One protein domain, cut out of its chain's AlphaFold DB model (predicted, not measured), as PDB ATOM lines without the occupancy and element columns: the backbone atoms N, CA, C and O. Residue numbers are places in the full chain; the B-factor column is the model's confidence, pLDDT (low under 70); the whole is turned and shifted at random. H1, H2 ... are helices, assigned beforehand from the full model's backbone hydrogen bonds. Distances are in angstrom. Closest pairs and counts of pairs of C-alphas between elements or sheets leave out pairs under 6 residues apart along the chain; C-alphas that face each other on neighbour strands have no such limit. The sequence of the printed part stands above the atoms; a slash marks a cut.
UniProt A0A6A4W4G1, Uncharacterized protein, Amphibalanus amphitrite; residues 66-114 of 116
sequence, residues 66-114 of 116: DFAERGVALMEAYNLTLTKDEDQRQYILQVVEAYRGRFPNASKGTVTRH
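Overview. This is residues 66 to 114 of the 116 residues of an uncharacterized protein of Amphibalanus amphitrite (UniProt A0A6A4W4G1). Two long helices, H1 and H2, make an open L with its corner at residues 83 to 85, and a small helix, H3, hangs off the far end of H2 on the same side as H1, leaving the middle empty. The printed part has 49 residues with three named helices, H1, H2, H3 along the chain, and no named strand: all helix. It is only just loose, close to extended, with a radius of gyration of the C-alphas of 14.1 A, and spans 34 by 30 by 16 A.

Arrangement. H2, residues 86 to 102, and H1, residues 66 to 82, are close but not clearly touching; their closest C-alphas, of Arg 89 and Leu 82, are 7.7 A apart. Their lines are about perpendicular, at 76 degrees. H3, residues 108 to 112, is apart from both. Every O i to N i+4 pair is within hydrogen-bond range in H1, H2 and H3.

Along the chain. H2 measures 24.4 A from C-alpha 86 at (69.364, 33.104, 76.531) to C-alpha 102. H1 measures 24.0 A, from C-alpha 66 at (63.447, 8.395, 66.674), and H3 6.4 A, to C-alpha 112 at (42.714, 19.638, 89.015).

Size, cuts and confidence. The C-alphas farthest apart, of Asp 66 and His 114, are 37.7 A apart. The printed part has no cut, and both links are tight. Residues 66 to 67 and 108 to 114 have pLDDT under 70.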
ATOM      1  N   ASP A  66      64.584   7.498  66.889       69.94
ATOM      2  CA  ASP A  66      63.447   8.395  66.674       69.94
ATOM      3  C   ASP A  66      62.753   8.846  67.976       69.94
ATOM      4  O   ASP A  66      62.334   9.991  68.054       69.94
ATOM      5  N   PHE A  67      62.670   8.046  69.052       69.75
ATOM      6  CA  PHE A  67      62.129   8.564  70.325       69.75
ATOM      7  C   PHE A  67      63.097   9.525  71.023       69.75
ATOM      8  O   PHE A  67      62.656  10.524  71.592       69.75
ATOM      9  N   ALA A  68      64.401   9.243  70.972       77.62
ATOM     10  CA  ALA A  68      65.429  10.123  71.517       77.62
ATOM     11  C   ALA A  68      65.555  11.407  70.679       77.62
ATOM     12  O   ALA A  68      65.482  12.501  71.229       77.62
ATOM     13  N   GLU A  69      65.635  11.287  69.356       80.69
ATOM     14  CA  GLU A  69      65.632  12.379  68.379       80.69
ATOM     15  C   GLU A  69      64.356  13.216  68.476       80.69
ATOM     16  O   GLU A  69      64.439  14.439  68.519       80.69
ATOM     17  N   ARG A  70      63.174  12.599  68.611       81.06
ATOM     18  CA  ARG A  70      61.914  13.321  68.854       81.06
ATOM     19  C   ARG A  70      61.907  14.013  70.210       81.06
ATOM     20  O   ARG A  70      61.355  15.103  70.321       81.06
ATOM     21  N   GLY A  71      62.521  13.411  71.227       82.69
ATOM     22  CA  GLY A  71      62.732  14.042  72.529       82.69
ATOM     23  C   GLY A  71      63.599  15.297  72.423       82.69
ATOM     24  O   GLY A  71      63.213  16.349  72.933       82.69
ATOM     25  N   VAL A  72      64.724  15.212  71.707       81.88
ATOM     26  CA  VAL A  72      65.619  16.348  71.442       81.88
ATOM     27  C   VAL A  72      64.903  17.419  70.621       81.88
ATOM     28  O   VAL A  72      64.847  18.565  71.059       81.88
ATOM     29  N   ALA A  73      64.267  17.053  69.507       85.12
ATOM     30  CA  ALA A  73      63.538  17.980  68.644       85.12
ATOM     31  C   ALA A  73      62.393  18.688  69.382       85.12
ATOM     32  O   ALA A  73      62.169  19.881  69.189       85.12
ATOM     33  N   LEU A  74      61.680  17.984  70.269       84.00
ATOM     34  CA  LEU A  74      60.651  18.589  71.113       84.00
ATOM     35  C   LEU A  74      61.261  19.584  72.104       84.00
ATOM     36  O   LEU A  74      60.707  20.666  72.301       84.00
ATOM     37  N   MET A  75      62.394  19.235  72.718       81.44
ATOM     38  CA  MET A  75      63.088  20.122  73.648       81.44
ATOM     39  C   MET A  75      63.600  21.376  72.933       81.44
ATOM     40  O   MET A  75      63.407  22.482  73.430       81.44
ATOM     41  N   GLU A  76      64.186  21.227  71.746       82.62
ATOM     42  CA  GLU A  76      64.634  22.331  70.892       82.62
ATOM     43  C   GLU A  76      63.469  23.223  70.454       82.62
ATOM     44  O   GLU A  76      63.520  24.441  70.641       82.62
ATOM     45  N   ALA A  77      62.382  22.636  69.947       83.56
ATOM     46  CA  ALA A  77      61.192  23.378  69.541       83.56
ATOM     47  C   ALA A  77      60.577  24.153  70.717       83.56
ATOM     48  O   ALA A  77      60.215  25.322  70.574       83.56
ATOM     49  N   TYR A  78      60.494  23.534  71.898       79.00
ATOM     50  CA  TYR A  78      59.963  24.186  73.092       79.00
ATOM     51  C   TYR A  78      60.869  25.326  73.570       79.00
ATOM     52  O   TYR A  78      60.377  26.414  73.875       79.00
ATOM     53  N   ASN A  79      62.189  25.110  73.563       74.50
ATOM     54  CA  ASN A  79      63.172  26.137  73.914       74.50
ATOM     55  C   ASN A  79      63.024  27.376  73.024       74.50
ATOM     56  O   ASN A  79      63.034  28.488  73.536       74.50
ATOM     57  N   LEU A  80      62.798  27.187  71.721       78.88
ATOM     58  CA  LEU A  80      62.587  28.279  70.766       78.88
ATOM     59  C   LEU A  80      61.202  28.941  70.862       78.88
ATOM     60  O   LEU A  80      61.029  30.053  70.362       78.88
ATOM     61  N   THR A  81      60.215  28.272  71.465       80.75
ATOM     62  CA  THR A  81      58.836  28.778  71.582       80.75
ATOM     63  C   THR A  81      58.699  29.808  72.702       80.75
ATOM     64  O   THR A  81      57.943  30.765  72.562       80.75
ATOM     65  N   LEU A  82      59.415  29.621  73.816       78.44
ATOM     66  CA  LEU A  82      59.252  30.462  75.003       78.44
ATOM     67  C   LEU A  82      60.017  31.786  74.883       78.44
ATOM     68  O   LEU A  82      59.464  32.848  75.150       78.44
ATOM     69  N   THR A  83      61.285  31.722  74.473       78.88
ATOM     70  CA  THR A  83      62.120  32.892  74.181       78.88
ATOM     71  C   THR A  83      63.350  32.476  73.373       78.88
ATOM     72  O   THR A  83      63.841  31.359  73.507       78.88
ATOM     73  N   LYS A  84      63.853  33.375  72.520       82.25
ATOM     74  CA  LYS A  84      65.128  33.202  71.796       82.25
ATOM     75  C   LYS A  84      66.304  33.874  72.515       82.25
ATOM     76  O   LYS A  84      67.429  33.795  72.036       82.25
ATOM     77  N   ASP A  85      66.021  34.569  73.612       87.69
ATOM     78  CA  ASP A  85      66.995  35.271  74.435       87.69
ATOM     79  C   ASP A  85      67.481  34.343  75.559       87.69
ATOM     80  O   ASP A  85      66.684  33.837  76.356       87.69
ATOM     81  N   GLU A  86      68.788  34.077  75.595       85.44
ATOM     82  CA  GLU A  86      69.364  33.104  76.531       85.44
ATOM     83  C   GLU A  86      69.297  33.590  77.988       85.44
ATOM     84  O   GLU A  86      69.099  32.779  78.892       85.44
ATOM     85  N   ASP A  87      69.366  34.904  78.234       88.62
ATOM     86  CA  ASP A  87      69.265  35.463  79.586       88.62
ATOM     87  C   ASP A  87      67.843  35.296  80.134       88.62
ATOM     88  O   ASP A  87      67.642  34.864  81.275       88.62
ATOM     89  N   GLN A  88      66.829  35.554  79.305       87.62
ATOM     90  CA  GLN A  88      65.433  35.288  79.653       87.62
ATOM     91  C   GLN A  88      65.180  33.799  79.883       87.62
ATOM     92  O   GLN A  88      64.470  33.425  80.820       87.62
ATOM     93  N   ARG A  89      65.773  32.934  79.057       85.88
ATOM     94  CA  ARG A  89      65.677  31.481  79.211       85.88
ATOM     95  C   ARG A  89      66.268  31.036  80.547       85.88
ATOM     96  O   ARG A  89      65.610  30.302  81.288       85.88
ATOM     97  N   GLN A  90      67.458  31.521  80.889       88.38
ATOM     98  CA  GLN A  90      68.123  31.194  82.145       88.38
ATOM     99  C   GLN A  90      67.333  31.701  83.356       88.38
ATOM    100  O   GLN A  90      67.188  30.980  84.346       88.38
ATOM    101  N   TYR A  91      66.752  32.899  83.262       89.88
ATOM    102  CA  TYR A  91      65.872  33.439  84.295       89.88
ATOM    103  C   TYR A  91      64.643  32.548  84.526       89.88
ATOM    104  O   TYR A  91      64.326  32.199  85.664       89.88
ATOM    105  N   ILE A  92      63.973  32.112  83.457       87.69
ATOM    106  CA  ILE A  92      62.800  31.234  83.563       87.69
ATOM    107  C   ILE A  92      63.172  29.897  84.213       87.69
ATOM    108  O   ILE A  92      62.441  29.423  85.084       87.69
ATOM    109  N   LEU A  93      64.312  29.304  83.841       88.75
ATOM    110  CA  LEU A  93      64.790  28.059  84.450       88.75
ATOM    111  C   LEU A  93      65.010  28.215  85.961       88.75
ATOM    112  O   LEU A  93      64.566  27.362  86.732       88.75
ATOM    113  N   GLN A  94      65.615  29.322  86.396       92.31
ATOM    114  CA  GLN A  94      65.798  29.623  87.820       92.31
ATOM    115  C   GLN A  94      64.461  29.756  88.560       92.31
ATOM    116  O   GLN A  94      64.305  29.221  89.658       92.31
ATOM    117  N   VAL A  95      63.479  30.430  87.955       91.44
ATOM    118  CA  VAL A  95      62.140  30.596  88.544       91.44
ATOM    119  C   VAL A  95      61.416  29.253  88.666       91.44
ATOM    120  O   VAL A  95      60.838  28.965  89.715       91.44
ATOM    121  N   VAL A  96      61.460  28.415  87.625       87.25
ATOM    122  CA  VAL A  96      60.839  27.080  87.634       87.25
ATOM    123  C   VAL A  96      61.454  26.202  88.719       87.25
ATOM    124  O   VAL A  96      60.718  25.545  89.457       87.25
ATOM    125  N   GLU A  97      62.779  26.209  88.854       90.75
ATOM    126  CA  GLU A  97      63.467  25.387  89.849       90.75
ATOM    127  C   GLU A  97      63.173  25.855  91.280       90.75
ATOM    128  O   GLU A  97      62.823  25.046  92.143       90.75
ATOM    129  N   ALA A  98      63.181  27.170  91.519       92.88
ATOM    130  CA  ALA A  98      62.754  27.738  92.795       92.88
ATOM    131  C   ALA A  98      61.304  27.348  93.142       92.88
ATOM    132  O   ALA A  98      60.991  27.036  94.295       92.88
ATOM    133  N   TYR A  99      60.413  27.316  92.145       88.56
ATOM    134  CA  TYR A  99      59.019  26.917  92.330       88.56
ATOM    135  C   TYR A  99      58.876  25.423  92.647       88.56
ATOM    136  O   TYR A  99      58.114  25.067  93.545       88.56
ATOM    137  N   ARG A 100      59.631  24.546  91.973       88.00
ATOM    138  CA  ARG A 100      59.657  23.099  92.261       88.00
ATOM    139  C   ARG A 100      60.140  22.802  93.676       88.00
ATOM    140  O   ARG A 100      59.525  21.988  94.359       88.00
ATOM    141  N   GLY A 101      61.177  23.501  94.138       88.50
ATOM    142  CA  GLY A 101      61.647  23.394  95.522       88.50
ATOM    143  C   GLY A 101      60.596  23.851  96.539       88.50
ATOM    144  O   GLY A 101      60.422  23.225  97.582       88.50
ATOM    145  N   ARG A 102      59.845  24.914  96.222       89.88
ATOM    146  CA  ARG A 102      58.773  25.434  97.084       89.88
ATOM    147  C   ARG A 102      57.516  24.555  97.089       89.88
ATOM    148  O   ARG A 102      56.826  24.495  98.104       89.88
ATOM    149  N   PHE A 103      57.217  23.885  95.977       84.69
ATOM    150  CA  PHE A 103      56.021  23.062  95.790       84.69
ATOM    151  C   PHE A 103      56.378  21.663  95.248       84.69
ATOM    152  O   PHE A 103      56.074  21.346  94.096       84.69
ATOM    153  N   PRO A 104      56.967  20.782  96.076       80.75
ATOM    154  CA  PRO A 104      57.501  19.489  95.631       80.75
ATOM    155  C   PRO A 104      56.437  18.513  95.095       80.75
ATOM    156  O   PRO A 104      56.751  17.626  94.311       80.75
ATOM    157  N   ASN A 105      55.165  18.706  95.462       77.12
ATOM    158  CA  ASN A 105      54.036  17.869  95.037       77.12
ATOM    159  C   ASN A 105      53.102  18.581  94.040       77.12
ATOM    160  O   ASN A 105      51.907  18.276  93.970       77.12
ATOM    161  N   ALA A 106      53.613  19.551  93.279       71.31
ATOM    162  CA  ALA A 106      52.871  20.214  92.209       71.31
ATOM    163  C   ALA A 106      52.693  19.271  91.002       71.31
ATOM    164  O   ALA A 106      53.363  19.383  89.978       71.31
ATOM    165  N   SER A 107      51.786  18.304  91.136       73.12
ATOM    166  CA  SER A 107      51.359  17.423  90.049       73.12
ATOM    167  C   SER A 107      50.150  18.018  89.317       73.12
ATOM    168  O   SER A 107      49.401  18.814  89.885       73.12
ATOM    169  N   LYS A 108      49.885  17.576  88.078       67.31
ATOM    170  CA  LYS A 108      48.625  17.905  87.377       67.31
ATOM    171  C   LYS A 108      47.392  17.572  88.226       67.31
ATOM    172  O   LYS A 108      46.457  18.364  88.262       67.31
ATOM    173  N   GLY A 109      47.439  16.458  88.961       66.88
ATOM    174  CA  GLY A 109      46.380  16.040  89.882       66.88
ATOM    175  C   GLY A 109      46.149  17.015  91.041       66.88
ATOM    176  O   GLY A 109      45.035  17.113  91.545       66.88
ATOM    177  N   THR A 110      47.178  17.762  91.445       64.50
ATOM    178  CA  THR A 110      47.098  18.787  92.496       64.50
ATOM    179  C   THR A 110      46.345  20.025  91.999       64.50
ATOM    180  O   THR A 110      45.535  20.581  92.731       64.50
ATOM    181  N   VAL A 111      46.550  20.416  90.735       62.69
ATOM    182  CA  VAL A 111      45.866  21.563  90.106       62.69
ATOM    183  C   VAL A 111      44.394  21.249  89.823       62.69
ATOM    184  O   VAL A 111      43.524  22.080  90.065       62.69
ATOM    185  N   THR A 112      44.089  20.036  89.357       64.75
ATOM    186  CA  THR A 112      42.714  19.638  89.015       64.75
ATOM    187  C   THR A 112      41.820  19.379  90.229       64.75
ATOM    188  O   THR A 112      40.604  19.445  90.096       64.75
ATOM    189  N   ARG A 113      42.388  19.122  91.415       58.88
ATOM    190  CA  ARG A 113      41.621  18.843  92.647       58.88
ATOM    191  C   ARG A 113      40.857  20.067  93.184       58.88
ATOM    192  O   ARG A 113      39.947  19.897  93.981       58.88
ATOM    193  N   HIS A 114      41.209  21.278  92.748       57.22
ATOM    194  CA  HIS A 114      40.523  22.525  93.118       57.22
ATOM    195  C   HIS A 114      39.435  22.960  92.118       57.22
ATOM    196  O   HIS A 114      38.823  24.007  92.311       57.22
TER     197      HIS A 114